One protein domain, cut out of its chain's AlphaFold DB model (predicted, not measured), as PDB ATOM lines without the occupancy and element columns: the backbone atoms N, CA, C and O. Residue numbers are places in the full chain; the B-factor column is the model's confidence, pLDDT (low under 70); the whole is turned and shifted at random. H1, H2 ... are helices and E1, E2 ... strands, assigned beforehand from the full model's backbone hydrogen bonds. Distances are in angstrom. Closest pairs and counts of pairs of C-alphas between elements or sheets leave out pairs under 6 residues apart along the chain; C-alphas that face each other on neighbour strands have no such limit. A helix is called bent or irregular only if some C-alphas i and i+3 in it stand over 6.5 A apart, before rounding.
ATOM      1  N   GLU A  28     239.524 152.975 120.724       76.81
ATOM      2  CA  GLU A  28     239.858 154.076 119.846       76.81
ATOM      3  C   GLU A  28     238.948 153.974 118.627       76.81
ATOM      4  O   GLU A  28     239.159 153.120 117.756       76.81
ATOM      5  N   PRO A  29     237.908 154.825 118.542       82.94
ATOM      6  CA  PRO A  29     236.899 154.695 117.499       82.94
ATOM      7  C   PRO A  29     237.488 154.789 116.089       82.94
ATOM      8  O   PRO A  29     236.944 154.212 115.153       82.94
ATOM      9  N   ALA A  30     238.638 155.456 115.929       86.69
ATOM     10  CA  ALA A  30     239.328 155.593 114.652       86.69
ATOM     11  C   ALA A  30     239.711 154.243 114.021       86.69
ATOM     12  O   ALA A  30     239.537 154.077 112.813       86.69
ATOM     13  N   TYR A  31     240.180 153.271 114.812       86.56
ATOM     14  CA  TYR A  31     240.548 151.951 114.289       86.56
ATOM     15  C   TYR A  31     239.320 151.189 113.777       86.56
ATOM     16  O   TYR A  31     239.316 150.705 112.643       86.56
ATOM     17  N   TYR A  32     238.256 151.137 114.584       87.25
ATOM     18  CA  TYR A  32     237.005 150.467 114.218       87.25
ATOM     19  C   TYR A  32     236.359 151.116 112.993       87.25
ATOM     20  O   TYR A  32     235.998 150.425 112.042       87.25
ATOM     21  N   ASN A  33     236.298 152.449 112.963       88.88
ATOM     22  CA  ASN A  33     235.749 153.192 111.833       88.88
ATOM     23  C   ASN A  33     236.580 152.980 110.554       88.88
ATOM     24  O   ASN A  33     236.016 152.830 109.469       88.88
ATOM     25  N   TRP A  34     237.915 152.907 110.660       90.19
ATOM     26  CA  TRP A  34     238.777 152.556 109.529       90.19
ATOM     27  C   TRP A  34     238.482 151.146 109.011       90.19
ATOM     28  O   TRP A  34     238.270 150.983 107.809       90.19
ATOM     29  N   PHE A  35     238.416 150.147 109.895       89.12
ATOM     30  CA  PHE A  35     238.119 148.765 109.514       89.12
ATOM     31  C   PHE A  35     236.757 148.656 108.816       89.12
ATOM     32  O   PHE A  35     236.679 148.165 107.687       89.12
ATOM     33  N   ASP A  36     235.706 149.205 109.433       87.94
ATOM     34  CA  ASP A  36     234.342 149.228 108.895       87.94
ATOM     35  C   ASP A  36     234.273 149.906 107.522       87.94
ATOM     36  O   ASP A  36     233.509 149.481 106.653       87.94
ATOM     37  N   SER A  37     235.081 150.948 107.294       89.56
ATOM     38  CA  SER A  37     235.157 151.623 105.993       89.56
ATOM     39  C   SER A  37     235.738 150.732 104.891       89.56
ATOM     40  O   SER A  37     235.377 150.889 103.725       89.56
ATOM     41  N   LYS A  38     236.623 149.787 105.243       93.00
ATOM     42  CA  LYS A  38     237.254 148.857 104.294       93.00
ATOM     43  C   LYS A  38     236.356 147.682 103.961       93.00
ATOM     44  O   LYS A  38     236.243 147.330 102.791       93.00
ATOM     45  N   VAL A  39     235.715 147.098 104.970       91.38
ATOM     46  CA  VAL A  39     234.805 145.961 104.767       91.38
ATOM     47  C   VAL A  39     233.408 146.394 104.342       91.38
ATOM     48  O   VAL A  39     232.654 145.567 103.851       91.38
ATOM     49  N   GLN A  40     233.096 147.687 104.472       89.00
ATOM     50  CA  GLN A  40     231.769 148.280 104.335       89.00
ATOM     51  C   GLN A  40     230.835 147.816 105.453       89.00
ATOM     52  O   GLN A  40     230.631 146.628 105.687       89.00
ATOM     53  N   ARG A  41     230.210 148.775 106.136       87.38
ATOM     54  CA  ARG A  41     229.444 148.508 107.357       87.38
ATOM     55  C   ARG A  41     228.317 147.479 107.191       87.38
ATOM     56  O   ARG A  41     228.030 146.744 108.130       87.38
ATOM     57  N   TYR A  42     227.720 147.377 106.006       88.00
ATOM     58  CA  TYR A  42     226.671 146.390 105.735       88.00
ATOM     59  C   TYR A  42     227.161 144.935 105.697       88.00
ATOM     60  O   TYR A  42     226.342 144.029 105.800       88.00
ATOM     61  N   ASN A  43     228.473 144.705 105.591       90.56
ATOM     62  CA  ASN A  43     229.086 143.379 105.686       90.56
ATOM     63  C   ASN A  43     229.510 143.022 107.124       90.56
ATOM     64  O   ASN A  43     230.161 142.003 107.341       90.56
ATOM     65  N   THR A  44     229.185 143.862 108.112       92.06
ATOM     66  CA  THR A  44     229.534 143.628 109.522       92.06
ATOM     67  C   THR A  44     228.407 142.921 110.272       92.06
ATOM     68  O   THR A  44     227.251 142.925 109.849       92.06
ATOM     69  N   GLY A  45     228.728 142.369 111.447       91.94
ATOM     70  CA  GLY A  45     227.742 141.745 112.332       91.94
ATOM     71  C   GLY A  45     226.616 142.683 112.783       91.94
ATOM     72  O   GLY A  45     225.540 142.197 113.118       91.94
ATOM     73  N   LEU A  46     226.822 144.004 112.739       93.38
ATOM     74  CA  LEU A  46     225.821 145.008 113.102       93.38
ATOM     75  C   LEU A  46     224.581 144.975 112.193       93.38
ATOM     76  O   LEU A  46     223.473 145.249 112.650       93.38
ATOM     77  N   PHE A  47     224.738 144.610 110.917       92.25
ATOM     78  CA  PHE A  47     223.639 144.527 109.943       92.25
ATOM     79  C   PHE A  47     222.899 143.181 110.038       92.25
ATOM     80  O   PHE A  47     222.588 142.533 109.041       92.25
ATOM     81  N   ASN A  48     222.610 142.753 111.268       88.69
ATOM     82  CA  ASN A  48     221.899 141.520 111.573       88.69
ATOM     83  C   ASN A  48     220.867 141.778 112.675       88.69
ATOM     84  O   ASN A  48     221.219 141.913 113.849       88.69
ATOM     85  N   GLY A  49     219.595 141.851 112.288       89.88
ATOM     86  CA  GLY A  49     218.492 142.167 113.185       89.88
ATOM     87  C   GLY A  49     217.135 141.874 112.559       89.88
ATOM     88  O   GLY A  49     217.035 141.344 111.452       89.88
ATOM     89  N   ILE A  50     216.080 142.228 113.284       93.56
ATOM     90  CA  ILE A  50     214.694 142.013 112.859       93.56
ATOM     91  C   ILE A  50     214.200 143.283 112.173       93.56
ATOM     92  O   ILE A  50     214.475 144.383 112.639       93.56
ATOM     93  N   GLN A  51     213.455 143.172 111.079       93.50
ATOM     94  CA  GLN A  51     212.823 144.339 110.464       93.50
ATOM     95  C   GLN A  51     211.931 145.075 111.478       93.50
ATOM     96  O   GLN A  51     211.029 144.479 112.068       93.50
ATOM     97  N   TYR A  52     212.118 146.388 111.620       94.12
ATOM     98  CA  TYR A  52     211.186 147.225 112.374       94.12
ATOM     99  C   TYR A  52     209.966 147.576 111.520       94.12
ATOM    100  O   TYR A  52     210.078 147.880 110.331       94.12
ATOM    101  N   THR A  53     208.779 147.564 112.120       89.44
ATOM    102  CA  THR A  53     207.551 148.069 111.497       89.44
ATOM    103  C   THR A  53     206.768 148.850 112.537       89.44
ATOM    104  O   THR A  53     206.458 148.334 113.606       89.44
ATOM    105  N   PHE A  65     210.334 157.395 121.777       95.19
ATOM    106  CA  PHE A  65     211.779 157.308 121.615       95.19
ATOM    107  C   PHE A  65     212.522 158.167 122.634       95.19
ATOM    108  O   PHE A  65     212.084 159.275 122.940       95.19
ATOM    109  N   PHE A  66     213.669 157.677 123.098       96.38
ATOM    110  CA  PHE A  66     214.547 158.404 124.008       96.38
ATOM    111  C   PHE A  66     214.996 159.746 123.407       96.38
ATOM    112  O   PHE A  66     215.598 159.776 122.329       96.38
ATOM    113  N   GLU A  67     214.700 160.839 124.119       94.00
ATOM    114  CA  GLU A  67     214.962 162.259 123.806       94.00
ATOM    115  C   GLU A  67     214.366 162.813 122.504       94.00
ATOM    116  O   GLU A  67     213.825 163.917 122.507       94.00
ATOM    117  N   LYS A  68     214.492 162.106 121.375       94.25
ATOM    118  CA  LYS A  68     214.086 162.589 120.049       94.25
ATOM    119  C   LYS A  68     213.435 161.486 119.227       94.25
ATOM    120  O   LYS A  68     213.901 160.353 119.180       94.25
ATOM    121  N   SER A  69     212.423 161.862 118.447       92.62
ATOM    122  CA  SER A  69     211.762 160.963 117.492       92.62
ATOM    123  C   SER A  69     212.647 160.533 116.315       92.62
ATOM    124  O   SER A  69     212.343 159.544 115.643       92.62
ATOM    125  N   LYS A  70     213.733 161.262 116.035       93.69
ATOM    126  CA  LYS A  70     214.681 160.991 114.943       93.69
ATOM    127  C   LYS A  70     215.844 160.110 115.399       93.69
ATOM    128  O   LYS A  70     216.167 160.068 116.578       93.69
ATOM    129  N   PHE A  71     216.475 159.414 114.453       96.31
ATOM    130  CA  PHE A  71     217.716 158.687 114.735       96.31
ATOM    131  C   PHE A  71     218.812 159.665 115.162       96.31
ATOM    132  O   PHE A  71     218.903 160.778 114.635       96.31
ATOM    133  N   GLN A  72     219.628 159.235 116.115       97.19
ATOM    134  CA  GLN A  72     220.736 159.990 116.676       97.19
ATOM    135  C   GLN A  72     222.019 159.184 116.486       97.19
ATOM    136  O   GLN A  72     222.002 157.960 116.588       97.19
ATOM    137  N   LEU A  73     223.126 159.857 116.182       95.88
ATOM    138  CA  LEU A  73     224.417 159.181 116.151       95.88
ATOM    139  C   LEU A  73     224.818 158.783 117.571       95.88
ATOM    140  O   LEU A  73     224.638 159.546 118.522       95.88
ATOM    141  N   GLY A  74     225.355 157.581 117.683       96.31
ATOM    142  CA  GLY A  74     225.777 156.989 118.934       96.31
ATOM    143  C   GLY A  74     226.724 155.825 118.694       96.31
ATOM    144  O   GLY A  74     227.263 155.661 117.598       96.31
ATOM    145  N   SER A  75     226.898 154.996 119.711       97.25
ATOM    146  CA  SER A  75     227.720 153.795 119.620       97.25
ATOM    147  C   SER A  75     227.038 152.613 120.288       97.25
ATOM    148  O   SER A  75     226.173 152.791 121.143       97.25
ATOM    149  N   VAL A  76     227.389 151.400 119.875       97.75
ATOM    150  CA  VAL A  76     226.828 150.163 120.424       97.75
ATOM    151  C   VAL A  76     227.911 149.100 120.506       97.75
ATOM    152  O   VAL A  76     228.717 148.963 119.588       97.75
ATOM    153  N   VAL A  77     227.927 148.351 121.604       97.12
ATOM    154  CA  VAL A  77     228.661 147.090 121.692       97.12
ATOM    155  C   VAL A  77     227.675 145.982 121.343       97.12
ATOM    156  O   VAL A  77     226.714 145.741 122.076       97.12
ATOM    157  N   TYR A  78     227.876 145.375 120.175       96.88
ATOM    158  CA  TYR A  78     227.004 144.352 119.620       96.88
ATOM    159  C   TYR A  78     227.794 143.071 119.362       96.88
ATOM    160  O   TYR A  78     228.708 143.053 118.538       96.88
ATOM    161  N   ASN A  79     227.420 141.992 120.051       95.69
ATOM    162  CA  ASN A  79     228.022 140.666 119.942       95.69
ATOM    163  C   ASN A  79     229.550 140.695 120.147       95.69
ATOM    164  O   ASN A  79     230.298 140.159 119.325       95.69
ATOM    165  N   GLY A  80     230.011 141.371 121.205       93.62
ATOM    166  CA  GLY A  80     231.424 141.535 121.546       93.62
ATOM    167  C   GLY A  80     232.181 142.586 120.732       93.62
ATOM    168  O   GLY A  80     233.372 142.779 120.970       93.62
ATOM    169  N   GLN A  81     231.541 143.264 119.771       93.12
ATOM    170  CA  GLN A  81     232.203 144.249 118.912       93.12
ATOM    171  C   GLN A  81     231.642 145.660 119.089       93.12
ATOM    172  O   GLN A  81     230.432 145.877 119.089       93.12
ATOM    173  N   PHE A  82     232.542 146.636 119.197       94.44
ATOM    174  CA  PHE A  82     232.204 148.052 119.274       94.44
ATOM    175  C   PHE A  82     231.952 148.650 117.885       94.44
ATOM    176  O   PHE A  82     232.774 148.513 116.978       94.44
ATOM    177  N   TYR A  83     230.833 149.361 117.749       95.06
ATOM    178  CA  TYR A  83     230.444 150.092 116.548       95.06
ATOM    179  C   TYR A  83     230.160 151.552 116.882       95.06
ATOM    180  O   TYR A  83     229.175 151.870 117.554       95.06
ATOM    181  N   ASP A  84     230.992 152.452 116.367       94.25
ATOM    182  CA  ASP A  84     230.837 153.898 116.529       94.25
ATOM    183  C   ASP A  84     230.052 154.535 115.370       94.25
ATOM    184  O   ASP A  84     229.820 153.893 114.345       94.25
ATOM    185  N   GLN A  85     229.623 155.791 115.528       93.62
ATOM    186  CA  GLN A  85     228.880 156.577 114.529       93.62
ATOM    187  C   GLN A  85     227.636 155.854 113.992       93.62
ATOM    188  O   GLN A  85     227.271 155.943 112.818       93.62
ATOM    189  N   THR A  86     226.975 155.109 114.868       95.00
ATOM    190  CA  THR A  86     225.819 154.292 114.529       95.00
ATOM    191  C   THR A  86     224.542 155.129 114.662       95.00
ATOM    192  O   THR A  86     224.322 155.726 115.717       95.00
ATOM    193  N   PRO A  87     223.682 155.208 113.630       96.56
ATOM    194  CA  PRO A  87     222.415 155.931 113.710       96.56
ATOM    195  C   PRO A  87     221.387 155.102 114.491       96.56
ATOM    196  O   PRO A  87     220.689 154.247 113.936       96.56
ATOM    197  N   LEU A  88     221.307 155.371 115.790       98.12
ATOM    198  CA  LEU A  88     220.517 154.637 116.767       98.12
ATOM    199  C   LEU A  88     219.240 155.385 117.152       98.12
ATOM    200  O   LEU A  88     219.148 156.614 117.085       98.12
ATOM    201  N   LYS A  89     218.232 154.627 117.570       97.12
ATOM    202  CA  LYS A  89     217.024 155.152 118.203       97.12
ATOM    203  C   LYS A  89     216.531 154.140 119.223       97.12
ATOM    204  O   LYS A  89     216.337 152.982 118.879       97.12
ATOM    205  N   TYR A  90     216.331 154.569 120.458       97.81
ATOM    206  CA  TYR A  90     215.895 153.688 121.535       97.81
ATOM    207  C   TYR A  90     214.401 153.884 121.791       97.81
ATOM    208  O   TYR A  90     213.971 155.009 122.039       97.81
ATOM    209  N   ASN A  91     213.612 152.820 121.639       96.44
ATOM    210  CA  ASN A  91     212.183 152.796 121.932       96.44
ATOM    211  C   ASN A  91     211.969 152.414 123.401       96.44
ATOM    212  O   ASN A  91     212.250 151.275 123.766       96.44
ATOM    213  N   LEU A  92     211.473 153.362 124.197       95.44
ATOM    214  CA  LEU A  92     211.248 153.215 125.634       95.44
ATOM    215  C   LEU A  92     210.060 152.293 125.934       95.44
ATOM    216  O   LEU A  92     210.137 151.486 126.848       95.44
ATOM    217  N   ASP A  93     209.003 152.331 125.116       93.38
ATOM    218  CA  ASP A  93     207.791 151.532 125.355       93.38
ATOM    219  C   ASP A  93     208.038 150.021 125.205       93.38
ATOM    220  O   ASP A  93     207.383 149.213 125.858       93.38
ATOM    221  N   THR A  94     208.930 149.626 124.289       94.62
ATOM    222  CA  THR A  94     209.200 148.207 123.976       94.62
ATOM    223  C   THR A  94     210.598 147.750 124.375       94.62
ATOM    224  O   THR A  94     210.966 146.614 124.082       94.62
ATOM    225  N   ASP A  95     211.377 148.633 124.996       96.56
ATOM    226  CA  ASP A  95     212.773 148.418 125.368       96.56
ATOM    227  C   ASP A  95     213.640 147.858 124.214       96.56
ATOM    228  O   ASP A  95     214.340 146.846 124.331       96.56
ATOM    229  N   GLN A  96     213.543 148.498 123.041       97.38
ATOM    230  CA  GLN A  96     214.181 148.056 121.793       97.38
ATOM    231  C   GLN A  96     215.142 149.099 121.225       97.38
ATOM    232  O   GLN A  96     214.777 150.258 121.008       97.38
ATOM    233  N   LEU A  97     216.354 148.659 120.876       98.19
ATOM    234  CA  LEU A  97     217.339 149.477 120.178       98.19
ATOM    235  C   LEU A  97     217.201 149.312 118.659       98.19
ATOM    236  O   LEU A  97     217.383 148.225 118.110       98.19
ATOM    237  N   LEU A  98     216.883 150.409 117.980       97.88
ATOM    238  CA  LEU A  98     216.702 150.467 116.536       97.88
ATOM    239  C   LEU A  98     217.947 151.027 115.850       97.88
ATOM    240  O   LEU A  98     218.534 152.011 116.303       97.88
ATOM    241  N   LEU A  99     218.277 150.451 114.699       97.56
ATOM    242  CA  LEU A  99     219.363 150.839 113.810       97.56
ATOM    243  C   LEU A  99     218.797 151.292 112.463       97.56
ATOM    244  O   LEU A  99     218.041 150.556 111.829       97.56
ATOM    245  N   ASN A 100     219.211 152.464 111.985       96.19
ATOM    246  CA  ASN A 100     218.954 152.879 110.607       96.19
ATOM    247  C   ASN A 100     220.038 152.326 109.665       96.19
ATOM    248  O   ASN A 100     221.208 152.683 109.787       96.19
ATOM    249  N   ILE A 101     219.646 151.492 108.703       93.06
ATOM    250  CA  ILE A 101     220.558 150.902 107.707       93.06
ATOM    251  C   ILE A 101     220.573 151.656 106.364       93.06
ATOM    252  O   ILE A 101     221.336 151.308 105.466       93.06
ATOM    253  N   GLY A 102     219.775 152.719 106.236       88.69
ATOM    254  CA  GLY A 102     219.753 153.617 105.082       88.69
ATOM    255  C   GLY A 102     218.651 153.318 104.059       88.69
ATOM    256  O   GLY A 102     218.114 152.217 103.975       88.69
ATOM    257  N   TYR A 103     218.326 154.330 103.248       76.31
ATOM    258  CA  TYR A 103     217.197 154.330 102.302       76.31
ATOM    259  C   TYR A 103     217.344 153.381 101.106       76.31
ATOM    260  O   TYR A 103     216.370 153.134 100.402       76.31
ATOM    261  N   ASN A 104     218.538 152.832 100.880       83.75
ATOM    262  CA  ASN A 104     218.785 151.883  99.790       83.75
ATOM    263  C   ASN A 104     218.160 150.500 100.056       83.75
ATOM    264  O   ASN A 104     218.153 149.648  99.172       83.75
ATOM    265  N   TYR A 105     217.629 150.275 101.261       80.19
ATOM    266  CA  TYR A 105     216.955 149.044 101.649       80.19
ATOM    267  C   TYR A 105     215.442 149.251 101.704       80.19
ATOM    268  O   TYR A 105     214.956 150.260 102.212       80.19
ATOM    269  N   LYS A 106     214.683 148.239 101.261       79.62
ATOM    270  CA  LYS A 106     213.211 148.215 101.359       79.62
ATOM    271  C   LYS A 106     212.721 148.436 102.796       79.62
ATOM    272  O   LYS A 106     211.669 149.034 103.007       79.62
ATOM    273  N   PHE A 107     213.501 147.965 103.767       82.81
ATOM    274  CA  PHE A 107     213.241 148.103 105.193       82.81
ATOM    275  C   PHE A 107     214.443 148.779 105.855       82.81
ATOM    276  O   PHE A 107     215.364 148.097 106.294       82.81
ATOM    277  N   PRO A 108     214.475 150.120 105.912       89.81
ATOM    278  CA  PRO A 108     215.667 150.873 106.296       89.81
ATOM    279  C   PRO A 108     215.924 150.870 107.811       89.81
ATOM    280  O   PRO A 108     216.766 151.620 108.297       89.81
ATOM    281  N   THR A 109     215.184 150.081 108.593       95.62
ATOM    282  CA  THR A 109     215.321 150.032 110.051       95.62
ATOM    283  C   THR A 109     215.301 148.599 110.555       95.62
ATOM    284  O   THR A 109     214.373 147.840 110.267       95.62
ATOM    285  N   LEU A 110     216.314 148.269 111.352       96.00
ATOM    286  CA  LEU A 110     216.438 147.003 112.059       96.00
ATOM    287  C   LEU A 110     216.261 147.220 113.561       96.00
ATOM    288  O   LEU A 110     216.720 148.217 114.108       96.00
ATOM    289  N   ILE A 111     215.629 146.265 114.224       97.69
ATOM    290  CA  ILE A 111     215.678 146.054 115.665       97.69
ATOM    291  C   ILE A 111     216.911 145.188 115.921       97.69
ATOM    292  O   ILE A 111     217.007 144.077 115.386       97.69
ATOM    293  N   LEU A 112     217.859 145.692 116.711       97.81
ATOM    294  CA  LEU A 112     219.006 144.894 117.133       97.81
ATOM    295  C   LEU A 112     218.552 143.810 118.114       97.81
ATOM    296  O   LEU A 112     217.664 144.033 118.937       97.81
ATOM    297  N   LEU A 113     219.153 142.623 118.015       97.31
ATOM    298  CA  LEU A 113     218.832 141.522 118.919       97.31
ATOM    299  C   LEU A 113     219.300 141.889 120.327       97.31
ATOM    300  O   LEU A 113     220.499 142.036 120.552       97.31
ATOM    301  N   LYS A 114     218.358 142.029 121.263       95.81
ATOM    302  CA  LYS A 114     218.623 142.513 122.626       95.81
ATOM    303  C   LYS A 114     219.720 141.711 123.331       95.81
ATOM    304  O   LYS A 114     220.670 142.297 123.826       95.81
ATOM    305  N   SER A 115     219.665 140.384 123.223       95.19
ATOM    306  CA  SER A 115     220.659 139.446 123.772       95.19
ATOM    307  C   SER A 115     222.074 139.588 123.204       95.19
ATOM    308  O   SER A 115     223.019 139.009 123.727       95.19
ATOM    309  N   LYS A 116     222.242 140.335 122.109       96.88
ATOM    310  CA  LYS A 116     223.548 140.659 121.529       96.88
ATOM    311  C   LYS A 116     223.978 142.093 121.813       96.88
ATOM    312  O   LYS A 116     225.098 142.444 121.471       96.88
ATOM    313  N   VAL A 117     223.121 142.935 122.386       97.75
ATOM    314  CA  VAL A 117     223.484 144.297 122.783       97.75
ATOM    315  C   VAL A 117     223.990 144.243 124.217       97.75
ATOM    316  O   VAL A 117     223.224 143.961 125.129       97.75
ATOM    317  N   GLU A 118     225.269 144.536 124.424       97.38
ATOM    318  CA  GLU A 118     225.845 144.642 125.775       97.38
ATOM    319  C   GLU A 118     225.585 146.031 126.373       97.38
ATOM    320  O   GLU A 118     225.330 146.198 127.565       97.38
ATOM    321  N   GLY A 119     225.608 147.055 125.522       97.69
ATOM    322  CA  GLY A 119     225.340 148.431 125.900       97.69
ATOM    323  C   GLY A 119     225.469 149.372 124.714       97.69
ATOM    324  O   GLY A 119     226.000 149.016 123.658       97.69
ATOM    325  N   PHE A 120     224.971 150.592 124.875       98.44
ATOM    326  CA  PHE A 120     225.003 151.606 123.827       98.44
ATOM    327  C   PHE A 120     225.087 153.021 124.395       98.44
ATOM    328  O   PHE A 120     224.986 153.253 125.603       98.44
ATOM    329  N   ARG A 121     225.316 153.986 123.509       98.00
ATOM    330  CA  ARG A 121     225.302 155.416 123.807       98.00
ATOM    331  C   ARG A 121     224.425 156.144 122.804       98.00
ATOM    332  O   ARG A 121     224.506 155.872 121.610       98.00
ATOM    333  N   ILE A 122     223.628 157.091 123.287       97.56
ATOM    334  CA  ILE A 122     222.907 158.071 122.469       97.56
ATOM    335  C   ILE A 122     223.225 159.444 123.056       97.56
ATOM    336  O   ILE A 122     222.823 159.750 124.177       97.56
ATOM    337  N   GLY A 123     223.994 160.249 122.316       91.88
ATOM    338  CA  GLY A 123     224.589 161.466 122.869       91.88
ATOM    339  C   GLY A 123     225.494 161.149 124.066       91.88
ATOM    340  O   GLY A 123     226.359 160.273 123.987       91.88
ATOM    341  N   GLU A 124     225.262 161.833 125.185       92.44
ATOM    342  CA  GLU A 124     226.010 161.624 126.435       92.44
ATOM    343  C   GLU A 124     225.468 160.468 127.284       92.44
ATOM    344  O   GLU A 124     226.158 159.964 128.173       92.44
ATOM    345  N   SER A 125     224.245 160.018 126.996       96.81
ATOM    346  CA  SER A 125     223.571 158.978 127.762       96.81
ATOM    347  C   SER A 125     224.131 157.604 127.421       96.81
ATOM    348  O   SER A 125     224.159 157.204 126.254       96.81
ATOM    349  N   HIS A 126     224.553 156.874 128.451       97.00
ATOM    350  CA  HIS A 126     225.055 155.510 128.345       97.00
ATOM    351  C   HIS A 126     224.046 154.521 128.916       97.00
ATOM    352  O   HIS A 126     223.500 154.748 129.994       97.00
ATOM    353  N   PHE A 127     223.842 153.420 128.204       98.19
ATOM    354  CA  PHE A 127     222.929 152.355 128.571       98.19
ATOM    355  C   PHE A 127     223.671 151.028 128.621       98.19
ATOM    356  O   PHE A 127     224.497 150.744 127.749       98.19
ATOM    357  N   VAL A 128     223.342 150.215 129.618       97.00
ATOM    358  CA  VAL A 128     223.834 148.843 129.771       97.00
ATOM    359  C   VAL A 128     222.663 147.880 129.704       97.00
ATOM    360  O   VAL A 128     221.588 148.176 130.226       97.00
ATOM    361  N   HIS A 129     222.867 146.742 129.054       97.00
ATOM    362  CA  HIS A 129     221.910 145.652 129.096       97.00
ATOM    363  C   HIS A 129     222.161 144.806 130.339       97.00
ATOM    364  O   HIS A 129     223.296 144.409 130.607       97.00
ATOM    365  N   ILE A 130     221.105 144.545 131.099       93.38
ATOM    366  CA  ILE A 130     221.147 143.641 132.242       93.38
ATOM    367  C   ILE A 130     220.202 142.486 131.954       93.38
ATOM    368  O   ILE A 130     219.041 142.700 131.625       93.38
ATOM    369  N   GLU A 131     220.722 141.275 132.101       88.38
ATOM    370  CA  GLU A 131     219.962 140.030 132.121       88.38
ATOM    371  C   GLU A 131     220.276 139.341 133.457       88.38
ATOM    372  O   GLU A 131     221.074 138.405 133.515       88.38
ATOM    373  N   ASN A 132     219.735 139.859 134.565       81.44
ATOM    374  CA  ASN A 132     219.917 139.251 135.880       81.44
ATOM    375  C   ASN A 132     218.586 138.702 136.393       81.44
ATOM    376  O   ASN A 132     217.691 139.445 136.795       81.44
ATOM    377  N   LYS A 133     218.496 137.372 136.391       66.06
ATOM    378  CA  LYS A 133     217.382 136.608 136.952       66.06
ATOM    379  C   LYS A 133     217.864 135.952 138.237       66.06
ATOM    380  O   LYS A 133     218.202 134.772 138.249       66.06
ATOM    381  N   SER A 134     217.986 136.756 139.288       72.56
ATOM    382  CA  SER A 134     218.242 136.262 140.641       72.56
ATOM    383  C   SER A 134     216.931 136.186 141.420       72.56
ATOM    384  O   SER A 134     216.026 136.976 141.158       72.56
ATOM    385  N   ASP A 135     216.840 135.276 142.392       62.38
ATOM    386  CA  ASP A 135     215.614 135.047 143.177       62.38
ATOM    387  C   ASP A 135     215.160 136.281 143.990       62.38
ATOM    388  O   ASP A 135     214.006 136.361 144.406       62.38
ATOM    389  N   GLU A 136     216.050 137.253 144.213       71.94
ATOM    390  CA  GLU A 136     215.796 138.441 145.040       71.94
ATOM    391  C   GLU A 136     215.484 139.707 144.227       71.94
ATOM    392  O   GLU A 136     214.874 140.644 144.744       71.94
ATOM    393  N   THR A 137     215.913 139.786 142.964       70.81
ATOM    394  CA  THR A 137     215.649 140.943 142.095       70.81
ATOM    395  C   THR A 137     215.675 140.516 140.631       70.81
ATOM    396  O   THR A 137     216.687 140.010 140.135       70.81
ATOM    397  N   GLU A 138     214.564 140.763 139.937       80.94
ATOM    398  CA  GLU A 138     214.434 140.586 138.492       80.94
ATOM    399  C   GLU A 138     214.767 141.922 137.813       80.94
ATOM    400  O   GLU A 138     213.982 142.869 137.855       80.94
ATOM    401  N   MET A 139     215.974 142.023 137.252       86.06
ATOM    402  CA  MET A 139     216.390 143.157 136.424       86.06
ATOM    403  C   MET A 139     216.652 142.645 135.014       86.06
ATOM    404  O   MET A 139     217.611 141.904 134.780       86.06
ATOM    405  N   GLU A 140     215.811 143.052 134.073       91.94
ATOM    406  CA  GLU A 140     215.935 142.676 132.671       91.94
ATOM    407  C   GLU A 140     215.680 143.901 131.794       91.94
ATOM    408  O   GLU A 140     214.609 144.495 131.854       91.94
ATOM    409  N   GLY A 141     216.653 144.272 130.961       95.38
ATOM    410  CA  GLY A 141     216.484 145.363 130.004       95.38
ATOM    411  C   GLY A 141     217.626 146.361 129.943       95.38
ATOM    412  O   GLY A 141     218.719 146.127 130.471       95.38
ATOM    413  N   PHE A 142     217.394 147.461 129.229       97.56
ATOM    414  CA  PHE A 142     218.375 148.533 129.113       97.56
ATOM    415  C   PHE A 142     218.212 149.558 130.235       97.56
ATOM    416  O   PHE A 142     217.177 150.202 130.383       97.56
ATOM    417  N   TYR A 143     219.288 149.776 130.984       96.56
ATOM    418  CA  TYR A 143     219.325 150.742 132.075       96.56
ATOM    419  C   TYR A 143     220.299 151.864 131.755       96.56
ATOM    420  O   TYR A 143     221.439 151.617 131.355       96.56
ATOM    421  N   GLN A 144     219.875 153.106 131.977       97.62
ATOM    422  CA  GLN A 144     220.760 154.257 131.870       97.62
ATOM    423  C   GLN A 144     221.726 154.271 133.054       97.62
ATOM    424  O   GLN A 144     221.311 154.198 134.212       97.62
ATOM    425  N   VAL A 145     223.016 154.418 132.770       96.75
ATOM    426  CA  VAL A 145     224.047 154.606 133.789       96.75
ATOM    427  C   VAL A 145     224.105 156.084 134.152       96.75
ATOM    428  O   VAL A 145     224.503 156.911 133.333       96.75
ATOM    429  N   LEU A 146     223.709 156.419 135.382       95.88
ATOM    430  CA  LEU A 146     223.760 157.791 135.899       95.88
ATOM    431  C   LEU A 146     225.087 158.085 136.601       95.88
ATOM    432  O   LEU A 146     225.623 159.185 136.494       95.88
ATOM    433  N   VAL A 147     225.616 157.093 137.321       93.50
ATOM    434  CA  VAL A 147     226.901 157.164 138.025       93.50
ATOM    435  C   VAL A 147     227.579 155.806 137.915       93.50
ATOM    436  O   VAL A 147     226.934 154.778 138.117       93.50
ATOM    437  N   ALA A 148     228.877 155.794 137.635       91.12
ATOM    438  CA  ALA A 148     229.701 154.596 137.709       91.12
ATOM    439  C   ALA A 148     231.068 154.946 138.300       91.12
ATOM    440  O   ALA A 148     231.745 155.854 137.821       91.12
ATOM    441  N   ASN A 149     231.456 154.220 139.342       90.81
ATOM    442  CA  ASN A 149     232.806 154.208 139.894       90.81
ATOM    443  C   ASN A 149     233.223 152.756 140.183       90.81
ATOM    444  O   ASN A 149     232.469 151.824 139.895       90.81
ATOM    445  N   ASP A 150     234.416 152.562 140.746       88.94
ATOM    446  CA  ASP A 150     234.984 151.226 140.974       88.94
ATOM    447  C   ASP A 150     234.175 150.367 141.960       88.94
ATOM    448  O   ASP A 150     234.321 149.148 141.975       88.94
ATOM    449  N   SER A 151     233.327 150.975 142.797       89.31
ATOM    450  CA  SER A 151     232.582 150.276 143.856       89.31
ATOM    451  C   SER A 151     231.071 150.228 143.627       89.31
ATOM    452  O   SER A 151     230.413 149.311 144.111       89.31
ATOM    453  N   VAL A 152     230.498 151.215 142.932       90.06
ATOM    454  CA  VAL A 152     229.048 151.416 142.828       90.06
ATOM    455  C   VAL A 152     228.658 151.902 141.433       90.06
ATOM    456  O   VAL A 152     229.313 152.763 140.836       90.06
ATOM    457  N   ARG A 153     227.524 151.390 140.940       91.38
ATOM    458  CA  ARG A 153     226.824 151.905 139.759       91.38
ATOM    459  C   ARG A 153     225.396 152.287 140.128       91.38
ATOM    460  O   ARG A 153     224.684 151.486 140.724       91.38
ATOM    461  N   LEU A 154     224.985 153.498 139.756       93.06
ATOM    462  CA  LEU A 154     223.598 153.944 139.848       93.06
ATOM    463  C   LEU A 154     222.943 153.810 138.478       93.06
ATOM    464  O   LEU A 154     223.402 154.410 137.500       93.06
ATOM    465  N   LEU A 155     221.864 153.036 138.440       94.44
ATOM    466  CA  LEU A 155     221.137 152.690 137.230       94.44
ATOM    467  C   LEU A 155     219.715 153.240 137.288       94.44
ATOM    468  O   LEU A 155     219.093 153.249 138.350       94.44
ATOM    469  N   LYS A 156     219.211 153.691 136.141       93.81
ATOM    470  CA  LYS A 156     217.845 154.185 135.979       93.81
ATOM    471  C   LYS A 156     217.159 153.479 134.810       93.81
ATOM    472  O   LYS A 156     217.635 153.558 133.676       93.81
ATOM    473  N   GLU A 157     216.018 152.867 135.092       90.44
ATOM    474  CA  GLU A 157     215.048 152.427 134.085       90.44
ATOM    475  C   GLU A 157     214.306 153.647 133.510       90.44
ATOM    476  O   GLU A 157     214.072 154.625 134.233       90.44
TER     477      GLU A 157
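What this domain is: This is residues 28 to 53 and 65 to 157 of the 158 residues of an uncharacterized protein of Muricauda sp (UniProt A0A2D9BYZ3). One long antiparallel sheet of nine strands is folded back on itself at the bent strand E3, and its two leaves, E1, E5 and E4 against E2, E6, E7, E8 and E9, are only partly face to face. The hairpin of E7 and E8 runs out to one end of the longest axis and the loop between E4 and E5 to the other, E8 turns sharply to pair with E9, and the single helix H1 sits beside E3. The printed part has 119 residues, with H1 followed by E1 to E9 in chain order; the sheet runs E1, E5, E4, E3, E2, E6, E7, E8, E9 and the class is mostly strand. The whole is compact, with a radius of gyration of the C-alphas of 14.9 A and spans of 46 by 34 by 26 A.

How they stand to each other: The sheet is strongly twisted, with C-alphas up to 12.3 A off its best plane. The hinge of this folded sheet, one sheet bent back into two leaves that face each other, is E3, residues 81 to 91, which bends by 96 degrees at residue 85. E3 pairs with E2, residues 72 to 78, over its residues 81 to 88; N 83 and O 76 are 2.8 A apart, within hydrogen-bond range. Over its residues 88 to 91 it pairs with E4, residues 96 to 100, where N 98 and O 89 are 2.8 A apart. E5, residues 109 to 112, is the antiparallel neighbour of E4, with N 110 and O 99 within hydrogen-bond range at 2.9 A. The edge strand E1, residues 49 to 51, is antiparallel to E5 at 140 degrees, with N 111 and O 50 at 2.7 A. E2, E3, E4 and E5 form a meander, each strand the antiparallel neighbour of the one before. On the other side of E2 is E6, residues 117 to 122, with N 121 and O 75 at 2.8 A. E6 begins a second meander with E7, residues 125 to 134, E8, residues 137 to 148, and the edge strand E9, residues 153 to 156. Across the pair E6 and E7, N 127 and O 120 are within hydrogen-bond range at 2.8 A, and across the pair E7 and E8, N 145 and O 126 are within hydrogen-bond range at 2.8 A. E8 bends by 101 degrees at residue 141 and pairs with E9 over its residues 144 to 148, with N 144 and O 156 at 2.8 A. E4 and E8 are only just apart, their closest C-alphas 8.4 A from each other. H1, residues 29 to 39, is on the sheet and stands at the sheet's level, at a height over the sheet of 2.6 A; its closest C-alpha pair with E3 is Pro 29 and Asp 84, 6.2 A. In H1 every O i to N i+4 pair is within hydrogen-bond range.

Where its parts are: H1 begins with C-alpha 29 at (236.899, 154.695, 117.499) and is 15.6 A long. E1 is 6.7 A long, E5 9.5 A and E4 13.1 A. E3 measures 22.0 A from C-alpha 81 at (232.203, 144.249, 118.912) to C-alpha 91. E2 measures 17.1 A and E6 13.8 A. E7 measures 26.7 A and E8 20.1 A. E9 is 10.0 A long and ends with C-alpha 156 at (217.845, 154.185, 135.979).

The domain as a whole: The two C-alphas farthest apart are those of Asn 104 and Glu 136, 47.3 A. Residues 54 to 64 are cut out, and C-alphas 53 and 65 are 14.3 A apart across the cut. Of the links that are printed whole, H1 to E1 and E4 to E5 are short and the others are tight. The mean pLDDT of the printed part is 91.8, and residues 133 and 135 are under 70.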